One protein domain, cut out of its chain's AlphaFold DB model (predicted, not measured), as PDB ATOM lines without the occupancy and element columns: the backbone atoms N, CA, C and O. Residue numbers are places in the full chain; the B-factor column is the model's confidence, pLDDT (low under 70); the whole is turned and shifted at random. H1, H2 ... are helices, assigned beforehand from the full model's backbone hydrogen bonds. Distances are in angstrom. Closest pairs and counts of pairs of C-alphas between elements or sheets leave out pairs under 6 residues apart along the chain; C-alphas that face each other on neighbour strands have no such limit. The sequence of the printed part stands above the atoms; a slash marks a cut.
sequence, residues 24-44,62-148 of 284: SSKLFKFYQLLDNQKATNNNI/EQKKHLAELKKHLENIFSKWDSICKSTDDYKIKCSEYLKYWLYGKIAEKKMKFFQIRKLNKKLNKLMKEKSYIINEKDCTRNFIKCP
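What this domain is: This is residues 24 to 44 and 62 to 148 of the 284 residues of an uncharacterized protein of Plasmodium vivax India VII (UniProt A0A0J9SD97). Three long helices, H2, H4 and H5, make the body, their centres in a triangle: H2 and H5 are side by side and run the same way, and H4 runs against them at a wider distance. H1 crosses on the outside of this body, packing on H4 and reaching with its end toward H2, while short H6 and the tail after it lie on the side of the body away from H1. The printed part has 108 residues, with six named helices in the order H1, H2, H3, H4, H5, H6 and no named strand; the class is all helix. It is compact, with a radius of gyration of the C-alphas of 13.4 A, and rounded, with spans of 39 by 29 by 25 A.

Where its parts are: H1 is residues 26 to 35, 14.2 A long, with C-alpha 26 at (17.878, 8.690, -25.613). H2 is residues 62 to 79, 25.7 A long, and H3 is the four residues 81 to 84. H4, the longest helix, is residues 89 to 109, 30.4 A from first to last C-alpha, and begins with C-alpha 89 at (30.820, 17.781, -27.016). H5 is residues 114 to 130, 24.8 A long. H6 is residues 137 to 140, ending with C-alpha 140 at (36.105, 6.496, -31.575).

How they stand to each other: H1 touches H4, which meets it with residues 95 to 102 alone; the closest C-alphas are those of Tyr 31 and Trp 102, 6.7 A apart. These two run the same way at a steep tilt of 57 degrees. H1 and H2 are close but not clearly touching, with the C-alphas of Leu 34 and Ile 77 closest at 6.4 A. H1 and H3 only just touch, with 3 pairs of C-alphas within 8 A, the closest those of Leu 33 and Ile 84 at 6.8 A. H2 touches H5 at a shallow tilt of 15 degrees, the same way; their closest C-alphas are those of Leu 67 and Gln 116, 6.3 A apart. H2 and H4 are near each other, with 9 pairs of C-alphas within 10 A. H4 and H5 are close but not clearly touching, 7.5 A between the C-alphas of Ile 107 and Ile 117, and run opposite ways at a shallow tilt of 23 degrees. H4, with residues 93 to 97 alone, only just touches H6, with 3 pairs of C-alphas within 8 A; the closest are those of Ser 96 and Cys 140, at 6.4 A. H1 is apart from H5 and H6. In H1, H2, H4 and H5 every O i to N i+4 pair is within hydrogen-bond range. H3 and H6 are too short for such a pair; the one O i to N i+3 pair of H3 is within range, and that of H6 is not.

The domain as a whole: The two C-alphas farthest apart are those of Glu 62 and Thr 88, at 39.2 A. Residues 45 to 61 are not printed, and C-alphas 44 and 62 are 13.5 A apart across this cut, in the link from H1 to H2. Of the links that are printed whole, those from H2 to H3, H3 to H4 and H4 to H5 are tight, and H5 to H6 is short. The mean pLDDT of the printed part is 79.4, with values under 70 in residues 39 to 44, 87 to 93 and 132 to 148.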
ATOM      1  N   SER A  24      10.968   6.502 -24.619       75.31
ATOM      2  CA  SER A  24      11.465   7.746 -24.034       75.31
ATOM      3  C   SER A  24      12.999   7.838 -23.990       75.31
ATOM      4  O   SER A  24      13.521   8.962 -23.990       75.31
ATOM      5  N   SER A  25      13.712   6.701 -24.020       85.12
ATOM      6  CA  SER A  25      15.169   6.616 -23.881       85.12
ATOM      7  C   SER A  25      15.899   7.333 -25.015       85.12
ATOM      8  O   SER A  25      15.535   7.245 -26.191       85.12
ATOM      9  N   LYS A  26      16.987   8.024 -24.654       87.75
ATOM     10  CA  LYS A  26      17.878   8.690 -25.613       87.75
ATOM     11  C   LYS A  26      18.479   7.686 -26.598       87.75
ATOM     12  O   LYS A  26      18.492   7.971 -27.791       87.75
ATOM     13  N   LEU A  27      18.932   6.529 -26.109       90.25
ATOM     14  CA  LEU A  27      19.528   5.486 -26.944       90.25
ATOM     15  C   LEU A  27      18.516   4.948 -27.959       90.25
ATOM     16  O   LEU A  27      18.813   4.885 -29.147       90.25
ATOM     17  N   PHE A  28      17.296   4.642 -27.507       89.50
ATOM     18  CA  PHE A  28      16.248   4.096 -28.369       89.50
ATOM     19  C   PHE A  28      15.902   5.059 -29.511       89.50
ATOM     20  O   PHE A  28      15.928   4.683 -30.682       89.50
ATOM     21  N   LYS A  29      15.665   6.337 -29.182       88.38
ATOM     22  CA  LYS A  29      15.414   7.392 -30.178       88.38
ATOM     23  C   LYS A  29      16.588   7.552 -31.141       88.38
ATOM     24  O   LYS A  29      16.382   7.731 -32.337       88.38
ATOM     25  N   PHE A  30      17.818   7.472 -30.639       91.12
ATOM     26  CA  PHE A  30      19.007   7.560 -31.477       91.12
ATOM     27  C   PHE A  30      19.103   6.382 -32.452       91.12
ATOM     28  O   PHE A  30      19.300   6.594 -33.644       91.12
ATOM     29  N   TYR A  31      18.882   5.149 -31.988       92.62
ATOM     30  CA  TYR A  31      18.852   3.967 -32.855       92.62
ATOM     31  C   TYR A  31      17.759   4.062 -33.921       92.62
ATOM     32  O   TYR A  31      18.014   3.691 -35.063       92.62
ATOM     33  N   GLN A  32      16.589   4.623 -33.599       90.62
ATOM     34  CA  GLN A  32      15.555   4.908 -34.600       90.62
ATOM     35  C   GLN A  32      16.034   5.914 -35.656       90.62
ATOM     36  O   GLN A  32      15.815   5.701 -36.847       90.62
ATOM     37  N   LEU A  33      16.727   6.989 -35.254       91.38
ATOM     38  CA  LEU A  33      17.302   7.953 -36.200       91.38
ATOM     39  C   LEU A  33      18.313   7.294 -37.141       91.38
ATOM     40  O   LEU A  33      18.283   7.581 -38.340       91.38
ATOM     41  N   LEU A  34      19.168   6.409 -36.613       93.50
ATOM     42  CA  LEU A  34      20.099   5.623 -37.419       93.50
ATOM     43  C   LEU A  34      19.338   4.691 -38.362       93.50
ATOM     44  O   LEU A  34      19.564   4.744 -39.565       93.50
ATOM     45  N   ASP A  35      18.393   3.895 -37.858       92.44
ATOM     46  CA  ASP A  35      17.608   2.937 -38.647       92.44
ATOM     47  C   ASP A  35      16.787   3.596 -39.765       92.44
ATOM     48  O   ASP A  35      16.593   2.985 -40.815       92.44
ATOM     49  N   ASN A  36      16.377   4.851 -39.596       91.81
ATOM     50  CA  ASN A  36      15.682   5.625 -40.627       91.81
ATOM     51  C   ASN A  36      16.596   6.077 -41.781       91.81
ATOM     52  O   ASN A  36      16.095   6.539 -42.803       91.81
ATOM     53  N   GLN A  37      17.921   5.932 -41.661       91.69
ATOM     54  CA  GLN A  37      18.873   6.227 -42.743       91.69
ATOM     55  C   GLN A  37      19.131   5.037 -43.680       91.69
ATOM     56  O   GLN A  37      20.077   5.072 -44.473       91.69
ATOM     57  N   LYS A  38      18.319   3.973 -43.600       83.31
ATOM     58  CA  LYS A  38      18.410   2.825 -44.513       83.31
ATOM     59  C   LYS A  38      18.373   3.284 -45.971       83.31
ATOM     60  O   LYS A  38      17.662   4.220 -46.330       83.31
ATOM     61  N   ALA A  39      19.153   2.613 -46.813       66.12
ATOM     62  CA  ALA A  39      19.095   2.829 -48.250       66.12
ATOM     63  C   ALA A  39      17.700   2.457 -48.776       66.12
ATOM     64  O   ALA A  39      17.149   1.424 -48.397       66.12
ATOM     65  N   THR A  40      17.131   3.270 -49.664       58.59
ATOM     66  CA  THR A  40      16.015   2.819 -50.498       58.59
ATOM     67  C   THR A  40      16.549   1.782 -51.486       58.59
ATOM     68  O   THR A  40      17.582   2.005 -52.116       58.59
ATOM     69  N   ASN A  41      15.856   0.645 -51.613       52.84
ATOM     70  CA  ASN A  41      16.298  -0.529 -52.387       52.84
ATOM     71  C   ASN A  41      16.713  -0.218 -53.841       52.84
ATOM     72  O   ASN A  41      17.485  -0.968 -54.424       52.84
ATOM     73  N   ASN A  42      16.257   0.904 -54.404       50.72
ATOM     74  CA  ASN A  42      16.541   1.324 -55.778       50.72
ATOM     75  C   ASN A  42      17.936   1.959 -55.971       50.72
ATOM     76  O   ASN A  42      18.312   2.235 -57.102       50.72
ATOM     77  N   ASN A  43      18.689   2.208 -54.891       51.47
ATOM     78  CA  ASN A  43      19.992   2.891 -54.913       51.47
ATOM     79  C   ASN A  43      21.137   2.030 -54.359       51.47
ATOM     80  O   ASN A  43      22.144   2.585 -53.916       51.47
ATOM     81  N   ILE A  44      20.984   0.704 -54.304       56.50
ATOM     82  CA  ILE A  44      22.101  -0.201 -54.011       56.50
ATOM     83  C   ILE A  44      22.742  -0.505 -55.367       56.50
ATOM     84  O   ILE A  44      22.163  -1.287 -56.124       56.50
ATOM     85  N   GLU A  62      24.527 -13.345 -50.493       84.81
ATOM     86  CA  GLU A  62      23.791 -12.764 -49.362       84.81
ATOM     87  C   GLU A  62      24.722 -11.933 -48.465       84.81
ATOM     88  O   GLU A  62      24.405 -10.801 -48.099       84.81
ATOM     89  N   GLN A  63      25.926 -12.436 -48.185       85.81
ATOM     90  CA  GLN A  63      26.938 -11.715 -47.410       85.81
ATOM     91  C   GLN A  63      27.426 -10.444 -48.119       85.81
ATOM     92  O   GLN A  63      27.598  -9.405 -47.472       85.81
ATOM     93  N   LYS A  64      27.621 -10.496 -49.446       86.94
ATOM     94  CA  LYS A  64      27.945  -9.318 -50.267       86.94
ATOM     95  C   LYS A  64      26.813  -8.291 -50.222       86.94
ATOM     96  O   LYS A  64      27.077  -7.111 -49.993       86.94
ATOM     97  N   LYS A  65      25.556  -8.732 -50.343       89.31
ATOM     98  CA  LYS A  65      24.375  -7.864 -50.233       89.31
ATOM     99  C   LYS A  65      24.274  -7.206 -48.857       89.31
ATOM    100  O   LYS A  65      24.136  -5.989 -48.772       89.31
ATOM    101  N   HIS A  66      24.421  -7.977 -47.779       90.75
ATOM    102  CA  HIS A  66      24.439  -7.462 -46.407       90.75
ATOM    103  C   HIS A  66      25.540  -6.422 -46.186       90.75
ATOM    104  O   HIS A  66      25.290  -5.392 -45.552       90.75
ATOM    105  N   LEU A  67      26.740  -6.662 -46.726       90.81
ATOM    106  CA  LEU A  67      27.828  -5.691 -46.682       90.81
ATOM    107  C   LEU A  67      27.472  -4.415 -47.456       90.81
ATOM    108  O   LEU A  67      27.646  -3.325 -46.914       90.81
ATOM    109  N   ALA A  68      26.987  -4.534 -48.694       90.94
ATOM    110  CA  ALA A  68      26.644  -3.393 -49.542       90.94
ATOM    111  C   ALA A  68      25.547  -2.520 -48.910       90.94
ATOM    112  O   ALA A  68      25.711  -1.304 -48.792       90.94
ATOM    113  N   GLU A  69      24.477  -3.144 -48.410       91.75
ATOM    114  CA  GLU A  69      23.399  -2.469 -47.680       91.75
ATOM    115  C   GLU A  69      23.935  -1.686 -46.479       91.75
ATOM    116  O   GLU A  69      23.621  -0.507 -46.312       91.75
ATOM    117  N   LEU A  70      24.765  -2.322 -45.645       92.75
ATOM    118  CA  LEU A  70      25.266  -1.698 -44.423       92.75
ATOM    119  C   LEU A  70      26.301  -0.604 -44.717       92.75
ATOM    120  O   LEU A  70      26.288   0.432 -44.054       92.75
ATOM    121  N   LYS A  71      27.145  -0.771 -45.747       92.94
ATOM    122  CA  LYS A  71      28.023   0.299 -46.250       92.94
ATOM    123  C   LYS A  71      27.200   1.512 -46.682       92.94
ATOM    124  O   LYS A  71      27.523   2.627 -46.274       92.94
ATOM    125  N   LYS A  72      26.127   1.305 -47.455       92.94
ATOM    126  CA  LYS A  72      25.272   2.402 -47.926       92.94
ATOM    127  C   LYS A  72      24.527   3.085 -46.783       92.94
ATOM    128  O   LYS A  72      24.414   4.307 -46.746       92.94
ATOM    129  N   HIS A  73      24.058   2.300 -45.820       94.25
ATOM    130  CA  HIS A  73      23.430   2.810 -44.607       94.25
ATOM    131  C   HIS A  73      24.402   3.700 -43.817       94.25
ATOM    132  O   HIS A  73      24.043   4.813 -43.440       94.25
ATOM    133  N   LEU A  74      25.656   3.269 -43.642       92.38
ATOM    134  CA  LEU A  74      26.687   4.096 -43.014       92.38
ATOM    135  C   LEU A  74      26.945   5.389 -43.799       92.38
ATOM    136  O   LEU A  74      27.006   6.448 -43.188       92.38
ATOM    137  N   GLU A  75      27.029   5.355 -45.131       92.81
ATOM    138  CA  GLU A  75      27.163   6.585 -45.934       92.81
ATOM    139  C   GLU A  75      26.026   7.578 -45.661       92.81
ATOM    140  O   GLU A  75      26.273   8.759 -45.406       92.81
ATOM    141  N   ASN A  76      24.783   7.093 -45.644       92.81
ATOM    142  CA  ASN A  76      23.618   7.922 -45.350       92.81
ATOM    143  C   ASN A  76      23.683   8.509 -43.931       92.81
ATOM    144  O   ASN A  76      23.426   9.702 -43.760       92.81
ATOM    145  N   ILE A  77      24.071   7.710 -42.927       92.12
ATOM    146  CA  ILE A  77      24.268   8.178 -41.544       92.12
ATOM    147  C   ILE A  77      25.316   9.294 -41.506       92.12
ATOM    148  O   ILE A  77      25.047  10.368 -40.971       92.12
ATOM    149  N   PHE A  78      26.489   9.072 -42.102       89.56
ATOM    150  CA  PHE A  78      27.601  10.023 -42.052       89.56
ATOM    151  C   PHE A  78      27.311  11.315 -42.832       89.56
ATOM    152  O   PHE A  78      27.730  12.393 -42.407       89.56
ATOM    153  N   SER A  79      26.537  11.249 -43.921       89.94
ATOM    154  CA  SER A  79      26.092  12.445 -44.656       89.94
ATOM    155  C   SER A  79      25.189  13.367 -43.830       89.94
ATOM    156  O   SER A  79      25.200  14.579 -44.034       89.94
ATOM    157  N   LYS A  80      24.443  12.811 -42.865       90.12
ATOM    158  CA  LYS A  80      23.516  13.547 -41.991       90.12
ATOM    159  C   LYS A  80      23.998  13.634 -40.547       90.12
ATOM    160  O   LYS A  80      23.220  14.020 -39.670       90.12
ATOM    161  N   TRP A  81      25.258  13.288 -40.293       87.88
ATOM    162  CA  TRP A  81      25.789  13.100 -38.945       87.88
ATOM    163  C   TRP A  81      25.547  14.307 -38.037       87.88
ATOM    164  O   TRP A  81      25.056  14.124 -36.932       87.88
ATOM    165  N   ASP A  82      25.759  15.529 -38.532       83.38
ATOM    166  CA  ASP A  82      25.567  16.764 -37.754       83.38
ATOM    167  C   ASP A  82      24.113  16.982 -37.298       83.38
ATOM    168  O   ASP A  82      23.853  17.565 -36.247       83.38
ATOM    169  N   SER A  83      23.142  16.488 -38.071       84.94
ATOM    170  CA  SER A  83      21.722  16.572 -37.699       84.94
ATOM    171  C   SER A  83      21.299  15.452 -36.746       84.94
ATOM    172  O   SER A  83      20.454  15.667 -35.875       84.94
ATOM    173  N   ILE A  84      21.905  14.268 -36.884       87.00
ATOM    174  CA  ILE A  84      21.683  13.112 -36.004       87.00
ATOM    175  C   ILE A  84      22.334  13.354 -34.635       87.00
ATOM    176  O   ILE A  84      21.734  13.089 -33.590       87.00
ATOM    177  N   CYS A  85      23.552  13.885 -34.640       83.06
ATOM    178  CA  CYS A  85      24.368  14.115 -33.468       83.06
ATOM    179  C   CYS A  85      24.581  15.613 -33.224       83.06
ATOM    180  O   CYS A  85      25.492  16.235 -33.766       83.06
ATOM    181  N   LYS A  86      23.717  16.199 -32.388       72.25
ATOM    182  CA  LYS A  86      23.757  17.630 -32.056       72.25
ATOM    183  C   LYS A  86      25.056  18.032 -31.343       72.25
ATOM    184  O   LYS A  86      25.682  17.248 -30.638       72.25
ATOM    185  N   SER A  87      25.418  19.299 -31.504       54.91
ATOM    186  CA  SER A  87      26.767  19.842 -31.346       54.91
ATOM    187  C   SER A  87      27.253  20.143 -29.916       54.91
ATOM    188  O   SER A  87      28.094  21.027 -29.771       54.91
ATOM    189  N   THR A  88      26.778  19.466 -28.865       58.38
ATOM    190  CA  THR A  88      27.463  19.550 -27.556       58.38
ATOM    191  C   THR A  88      28.497  18.433 -27.452       58.38
ATOM    192  O   THR A  88      28.216  17.300 -27.838       58.38
ATOM    193  N   ASP A  89      29.699  18.733 -26.961       57.22
ATOM    194  CA  ASP A  89      30.820  17.781 -27.016       57.22
ATOM    195  C   ASP A  89      30.557  16.499 -26.201       57.22
ATOM    196  O   ASP A  89      30.794  15.400 -26.705       57.22
ATOM    197  N   ASP A  90      29.907  16.607 -25.037       61.00
ATOM    198  CA  ASP A  90      29.446  15.449 -24.250       61.00
ATOM    199  C   ASP A  90      28.444  14.570 -25.017       61.00
ATOM    200  O   ASP A  90      28.446  13.342 -24.903       61.00
ATOM    201  N   TYR A  91      27.575  15.185 -25.825       66.19
ATOM    202  CA  TYR A  91      26.607  14.442 -26.627       66.19
ATOM    203  C   TYR A  91      27.271  13.801 -27.851       66.19
ATOM    204  O   TYR A  91      26.898  12.687 -28.211       66.19
ATOM    205  N   LYS A  92      28.300  14.431 -28.438       62.53
ATOM    206  CA  LYS A  92      29.076  13.871 -29.562       62.53
ATOM    207  C   LYS A  92      29.831  12.597 -29.202       62.53
ATOM    208  O   LYS A  92      29.795  11.634 -29.977       62.53
ATOM    209  N   ILE A  93      30.472  12.568 -28.030       67.06
ATOM    210  CA  ILE A  93      31.115  11.351 -27.507       67.06
ATOM    211  C   ILE A  93      30.064  10.241 -27.418       67.06
ATOM    212  O   ILE A  93      30.239   9.153 -27.970       67.06
ATOM    213  N   LYS A  94      28.903  10.566 -26.844       80.44
ATOM    214  CA  LYS A  94      27.821   9.607 -26.644       80.44
ATOM    215  C   LYS A  94      27.194   9.100 -27.952       80.44
ATOM    216  O   LYS A  94      26.929   7.908 -28.079       80.44
ATOM    217  N   CYS A  95      27.038   9.946 -28.972       85.25
ATOM    218  CA  CYS A  95      26.592   9.517 -30.304       85.25
ATOM    219  C   CYS A  95      27.525   8.486 -30.939       85.25
ATOM    220  O   CYS A  95      27.067   7.559 -31.607       85.25
ATOM    221  N   SER A  96      28.834   8.672 -30.773       82.81
ATOM    222  CA  SER A  96      29.835   7.795 -31.377       82.81
ATOM    223  C   SER A  96      29.836   6.422 -30.706       82.81
ATOM    224  O   SER A  96      29.893   5.396 -31.386       82.81
ATOM    225  N   GLU A  97      29.671   6.388 -29.381       85.62
ATOM    226  CA  GLU A  97      29.436   5.143 -28.650       85.62
ATOM    227  C   GLU A  97      28.143   4.457 -29.097       85.62
ATOM    228  O   GLU A  97      28.153   3.262 -29.391       85.62
ATOM    229  N   TYR A  98      27.044   5.205 -29.227       90.50
ATOM    230  CA  TYR A  98      25.771   4.656 -29.693       90.50
ATOM    231  C   TYR A  98      25.887   4.080 -31.107       90.50
ATOM    232  O   TYR A  98      25.416   2.974 -31.359       90.50
ATOM    233  N   LEU A  99      26.565   4.776 -32.024       91.62
ATOM    234  CA  LEU A  99      26.826   4.272 -33.374       91.62
ATOM    235  C   LEU A  99      27.590   2.938 -33.341       91.62
ATOM    236  O   LEU A  99      27.263   2.029 -34.104       91.62
ATOM    237  N   LYS A 100      28.579   2.799 -32.448       89.56
ATOM    238  CA  LYS A 100      29.364   1.566 -32.276       89.56
ATOM    239  C   LYS A 100      28.491   0.380 -31.884       89.56
ATOM    240  O   LYS A 100      28.521  -0.641 -32.570       89.56
ATOM    241  N   TYR A 101      27.698   0.502 -30.823       91.81
ATOM    242  CA  TYR A 101      26.864  -0.611 -30.358       91.81
ATOM    243  C   TYR A 101      25.672  -0.881 -31.282       91.81
ATOM    244  O   TYR A 101      25.317  -2.042 -31.497       91.81
ATOM    245  N   TRP A 102      25.135   0.148 -31.942       94.50
ATOM    246  CA  TRP A 102      24.181  -0.033 -33.035       94.50
ATOM    247  C   TRP A 102      24.776  -0.893 -34.159       94.50
ATOM    248  O   TRP A 102      24.160  -1.869 -34.593       94.50
ATOM    249  N   LEU A 103      26.004  -0.577 -34.589       93.19
ATOM    250  CA  LEU A 103      26.686  -1.306 -35.654       93.19
ATOM    251  C   LEU A 103      26.978  -2.758 -35.257       93.19
ATOM    252  O   LEU A 103      26.779  -3.659 -36.072       93.19
ATOM    253  N   TYR A 104      27.381  -3.004 -34.005       91.94
ATOM    254  CA  TYR A 104      27.535  -4.361 -33.468       91.94
ATOM    255  C   TYR A 104      26.242  -5.167 -33.608       91.94
ATOM    256  O   TYR A 104      26.274  -6.316 -34.049       91.94
ATOM    257  N   GLY A 105      25.102  -4.541 -33.303       92.62
ATOM    258  CA  GLY A 105      23.781  -5.141 -33.467       92.62
ATOM    259  C   GLY A 105      23.470  -5.496 -34.911       92.62
ATOM    260  O   GLY A 105      23.049  -6.615 -35.176       92.62
ATOM    261  N   LYS A 106      23.727  -4.587 -35.859       93.75
ATOM    262  CA  LYS A 106      23.483  -4.853 -37.289       93.75
ATOM    263  C   LYS A 106      24.359  -5.969 -37.840       93.75
ATOM    264  O   LYS A 106      23.878  -6.793 -38.617       93.75
ATOM    265  N   ILE A 107      25.620  -6.022 -37.421       92.00
ATOM    266  CA  ILE A 107      26.549  -7.095 -37.791       92.00
ATOM    267  C   ILE A 107      26.061  -8.443 -37.254       92.00
ATOM    268  O   ILE A 107      26.089  -9.435 -37.986       92.00
ATOM    269  N   ALA A 108      25.591  -8.473 -36.003       91.00
ATOM    270  CA  ALA A 108      25.051  -9.674 -35.380       91.00
ATOM    271  C   ALA A 108      23.733 -10.137 -36.010       91.00
ATOM    272  O   ALA A 108      23.605 -11.309 -36.357       91.00
ATOM    273  N   GLU A 109      22.803  -9.211 -36.243       91.44
ATOM    274  CA  GLU A 109      21.512  -9.451 -36.898       91.44
ATOM    275  C   GLU A 109      21.698 -10.063 -38.294       91.44
ATOM    276  O   GLU A 109      21.048 -11.050 -38.632       91.44
ATOM    277  N   LYS A 110      22.647  -9.535 -39.081       90.69
ATOM    278  CA  LYS A 110      22.974 -10.019 -40.435       90.69
ATOM    279  C   LYS A 110      23.953 -11.197 -40.465       90.69
ATOM    280  O   LYS A 110      24.315 -11.649 -41.550       90.69
ATOM    281  N   LYS A 111      24.416 -11.671 -39.300       90.38
ATOM    282  CA  LYS A 111      25.403 -12.757 -39.149       90.38
ATOM    283  C   LYS A 111      26.607 -12.593 -40.090       90.38
ATOM    284  O   LYS A 111      26.995 -13.526 -40.795       90.38
ATOM    285  N   MET A 112      27.177 -11.387 -40.145       87.44
ATOM    286  CA  MET A 112      28.223 -11.083 -41.127       87.44
ATOM    287  C   MET A 112      29.519 -11.849 -40.853       87.44
ATOM    288  O   MET A 112      30.022 -11.864 -39.730       87.44
ATOM    289  N   LYS A 113      30.119 -12.422 -41.899       85.88
ATOM    290  CA  LYS A 113      31.401 -13.135 -41.794       85.88
ATOM    291  C   LYS A 113      32.567 -12.184 -41.510       85.88
ATOM    292  O   LYS A 113      32.558 -11.018 -41.906       85.88
ATOM    293  N   PHE A 114      33.624 -12.724 -40.901       81.94
ATOM    294  CA  PHE A 114      34.843 -11.997 -40.520       81.94
ATOM    295  C   PHE A 114      35.394 -11.093 -41.633       81.94
ATOM    296  O   PHE A 114      35.686  -9.918 -41.404       81.94
ATOM    297  N   PHE A 115      35.505 -11.619 -42.856       81.00
ATOM    298  CA  PHE A 115      36.045 -10.865 -43.986       81.00
ATOM    299  C   PHE A 115      35.159  -9.671 -44.375       81.00
ATOM    300  O   PHE A 115      35.668  -8.585 -44.655       81.00
ATOM    301  N   GLN A 116      33.835  -9.827 -44.290       85.81
ATOM    302  CA  GLN A 116      32.891  -8.739 -44.550       85.81
ATOM    303  C   GLN A 116      32.950  -7.672 -43.458       85.81
ATOM    304  O   GLN A 116      32.970  -6.483 -43.767       85.81
ATOM    305  N   ILE A 117      33.079  -8.075 -42.191       85.44
ATOM    306  CA  ILE A 117      33.302  -7.147 -41.072       85.44
ATOM    307  C   ILE A 117      34.599  -6.353 -41.290       85.44
ATOM    308  O   ILE A 117      34.624  -5.138 -41.101       85.44
ATOM    309  N   ARG A 118      35.676  -6.998 -41.760       83.12
ATOM    310  CA  ARG A 118      36.936  -6.316 -42.098       83.12
ATOM    311  C   ARG A 118      36.747  -5.294 -43.225       83.12
ATOM    312  O   ARG A 118      37.234  -4.170 -43.100       83.12
ATOM    313  N   LYS A 119      36.039  -5.651 -44.305       86.69
ATOM    314  CA  LYS A 119      35.708  -4.726 -45.409       86.69
ATOM    315  C   LYS A 119      34.844  -3.551 -44.924       86.69
ATOM    316  O   LYS A 119      35.117  -2.404 -45.276       86.69
ATOM    317  N   LEU A 120      33.859  -3.813 -44.068       88.94
ATOM    318  CA  LEU A 120      33.014  -2.793 -43.445       88.94
ATOM    319  C   LEU A 120      33.835  -1.828 -42.577       88.94
ATOM    320  O   LEU A 120      33.701  -0.616 -42.721       88.94
ATOM    321  N   ASN A 121      34.748  -2.348 -41.751       83.38
ATOM    322  CA  ASN A 121      35.645  -1.541 -40.920       83.38
ATOM    323  C   ASN A 121      36.532  -0.609 -41.751       83.38
ATOM    324  O   ASN A 121      36.714   0.550 -41.381       83.38
ATOM    325  N   LYS A 122      37.067  -1.078 -42.891       84.12
ATOM    326  CA  LYS A 122      37.829  -0.214 -43.813       84.12
ATOM    327  C   LYS A 122      36.979   0.971 -44.288       84.12
ATOM    328  O   LYS A 122      37.457   2.105 -44.275       84.12
ATOM    329  N   LYS A 123      35.718   0.722 -44.668       88.12
ATOM    330  CA  LYS A 123      34.784   1.773 -45.103       88.12
ATOM    331  C   LYS A 123      34.436   2.736 -43.968       88.12
ATOM    332  O   LYS A 123      34.498   3.944 -44.179       88.12
ATOM    333  N   LEU A 124      34.127   2.221 -42.777       86.94
ATOM    334  CA  LEU A 124      33.833   3.036 -41.597       86.94
ATOM    335  C   LEU A 124      35.006   3.965 -41.260       86.94
ATOM    336  O   LEU A 124      34.812   5.168 -41.114       86.94
ATOM    337  N   ASN A 125      36.233   3.434 -41.240       81.75
ATOM    338  CA  ASN A 125      37.438   4.225 -40.994       81.75
ATOM    339  C   ASN A 125      37.622   5.348 -42.027       81.75
ATOM    340  O   ASN A 125      38.059   6.440 -41.669       81.75
ATOM    341  N   LYS A 126      37.290   5.108 -43.305       85.75
ATOM    342  CA  LYS A 126      37.333   6.147 -44.345       85.75
ATOM    343  C   LYS A 126      36.317   7.262 -44.065       85.75
ATOM    344  O   LYS A 126      36.704   8.425 -44.029       85.75
ATOM    345  N   LEU A 127      35.061   6.899 -43.790       86.81
ATOM    346  CA  LEU A 127      33.992   7.855 -43.471       86.81
ATOM    347  C   LEU A 127      34.321   8.699 -42.229       86.81
ATOM    348  O   LEU A 127      34.061   9.898 -42.198       86.81
ATOM    349  N   MET A 128      34.937   8.092 -41.213       80.81
ATOM    350  CA  MET A 128      35.365   8.803 -40.007       80.81
ATOM    351  C   MET A 128      36.480   9.812 -40.278       80.81
ATOM    352  O   MET A 128      36.422  10.919 -39.756       80.81
ATOM    353  N   LYS A 129      37.472   9.470 -41.109       80.00
ATOM    354  CA  LYS A 129      38.554  10.401 -41.473       80.00
ATOM    355  C   LYS A 129      38.032  11.638 -42.197       80.00
ATOM    356  O   LYS A 129      38.496  12.740 -41.922       80.00
ATOM    357  N   GLU A 130      37.040  11.464 -43.066       80.69
ATOM    358  CA  GLU A 130      36.357  12.563 -43.765       80.69
ATOM    359  C   GLU A 130      35.566  13.474 -42.802       80.69
ATOM    360  O   GLU A 130      35.273  14.625 -43.124       80.69
ATOM    361  N   LYS A 131      35.243  12.981 -41.601       74.06
ATOM    362  CA  LYS A 131      34.463  13.669 -40.560       74.06
ATOM    363  C   LYS A 131      35.248  13.850 -39.252       74.06
ATOM    364  O   LYS A 131      34.648  14.028 -38.193       74.06
ATOM    365  N   SER A 132      36.581  13.848 -39.315       67.25
ATOM    366  CA  SER A 132      37.477  13.899 -38.144       67.25
ATOM    367  C   SER A 132      37.329  15.169 -37.296       67.25
ATOM    368  O   SER A 132      37.601  15.151 -36.100       67.25
ATOM    369  N   TYR A 133      36.832  16.258 -37.890       64.50
ATOM    370  CA  TYR A 133      36.504  17.501 -37.183       64.50
ATOM    371  C   TYR A 133      35.256  17.385 -36.285       64.50
ATOM    372  O   TYR A 133      35.045  18.226 -35.414       64.50
ATOM    373  N   ILE A 134      34.427  16.356 -36.488       61.03
ATOM    374  CA  ILE A 134      33.190  16.103 -35.729       61.03
ATOM    375  C   ILE A 134      33.343  14.887 -34.819       61.03
ATOM    376  O   ILE A 134      32.750  14.833 -33.742       61.03
ATOM    377  N   ILE A 135      34.120  13.900 -35.265       63.06
ATOM    378  CA  ILE A 135      34.294  12.610 -34.609       63.06
ATOM    379  C   ILE A 135      35.735  12.536 -34.114       63.06
ATOM    380  O   ILE A 135      36.662  12.402 -34.912       63.06
ATOM    381  N   ASN A 136      35.926  12.623 -32.794       58.81
ATOM    382  CA  ASN A 136      37.254  12.541 -32.196       58.81
ATOM    383  C   ASN A 136      37.890  11.176 -32.507       58.81
ATOM    384  O   ASN A 136      37.422  10.130 -32.043       58.81
ATOM    385  N   GLU A 137      38.992  11.197 -33.262       53.12
ATOM    386  CA  GLU A 137      39.749  10.001 -33.633       53.12
ATOM    387  C   GLU A 137      40.283   9.253 -32.393       53.12
ATOM    388  O   GLU A 137      40.454   8.033 -32.414       53.12
ATOM    389  N   LYS A 138      40.499   9.935 -31.266       53.44
ATOM    390  CA  LYS A 138      40.969   9.292 -30.030       53.44
ATOM    391  C   LYS A 138      39.858   8.556 -29.278       53.44
ATOM    392  O   LYS A 138      40.139   7.505 -28.707       53.44
ATOM    393  N   ASP A 139      38.622   9.046 -29.349       52.97
ATOM    394  CA  ASP A 139      37.485   8.470 -28.612       52.97
ATOM    395  C   ASP A 139      36.805   7.341 -29.390       52.97
ATOM    396  O   ASP A 139      36.252   6.408 -28.809       52.97
ATOM    397  N   CYS A 140      36.884   7.385 -30.720       49.88
ATOM    398  CA  CYS A 140      36.105   6.496 -31.575       49.88
ATOM    399  C   CYS A 140      36.929   5.339 -32.174       49.88
ATOM    400  O   CYS A 140      36.359   4.403 -32.721       49.88
ATOM    401  N   THR A 141      38.266   5.364 -32.095       44.00
ATOM    402  CA  THR A 141      39.078   4.766 -33.183       44.00
ATOM    403  C   THR A 141      40.264   3.910 -32.756       44.00
ATOM    404  O   THR A 141      41.163   3.665 -33.557       44.00
ATOM    405  N   ARG A 142      40.261   3.315 -31.558       46.16
ATOM    406  CA  ARG A 142      41.136   2.153 -31.306       46.16
ATOM    407  C   ARG A 142      40.420   0.846 -31.639       46.16
ATOM    408  O   ARG A 142      40.142   0.031 -30.768       46.16
ATOM    409  N   ASN A 143      40.199   0.655 -32.946       49.75
ATOM    410  CA  ASN A 143      39.545  -0.491 -33.587       49.75
ATOM    411  C   ASN A 143      38.062  -0.621 -33.214       49.75
ATOM    412  O   ASN A 143      37.732  -1.399 -32.320       49.75
ATOM    413  N   PHE A 144      37.181   0.092 -33.937       53.66
ATOM    414  CA  PHE A 144      35.715   0.015 -33.779       53.66
ATOM    415  C   PHE A 144      35.246  -1.422 -33.568       53.66
ATOM    416  O   PHE A 144      34.420  -1.675 -32.708       53.66
ATOM    417  N   ILE A 145      35.823  -2.367 -34.315       57.81
ATOM    418  CA  ILE A 145      35.625  -3.798 -34.144       57.81
ATOM    419  C   ILE A 145      37.006  -4.465 -34.241       57.81
ATOM    420  O   ILE A 145      37.513  -4.677 -35.343       57.81
ATOM    421  N   LYS A 146      37.643  -4.815 -33.111       58.56
ATOM    422  CA  LYS A 146      38.770  -5.779 -33.088       58.56
ATOM    423  C   LYS A 146      38.239  -7.179 -33.425       58.56
ATOM    424  O   LYS A 146      38.170  -8.008 -32.533       58.56
ATOM    425  N   CYS A 147      37.770  -7.375 -34.661       55.59
ATOM    426  CA  CYS A 147      37.090  -8.550 -35.228       55.59
ATOM    427  C   CYS A 147      36.815  -9.712 -34.258       55.59
ATOM    428  O   CYS A 147      37.373 -10.796 -34.446       55.59
ATOM    429  N   PRO A 148      35.986  -9.521 -33.220       63.53
ATOM    430  CA  PRO A 148      35.694 -10.602 -32.318       63.53
ATOM    431  C   PRO A 148      34.571 -11.442 -32.948       63.53
ATOM    432  O   PRO A 148      33.891 -10.981 -33.874       63.53
TER     433      PRO A 148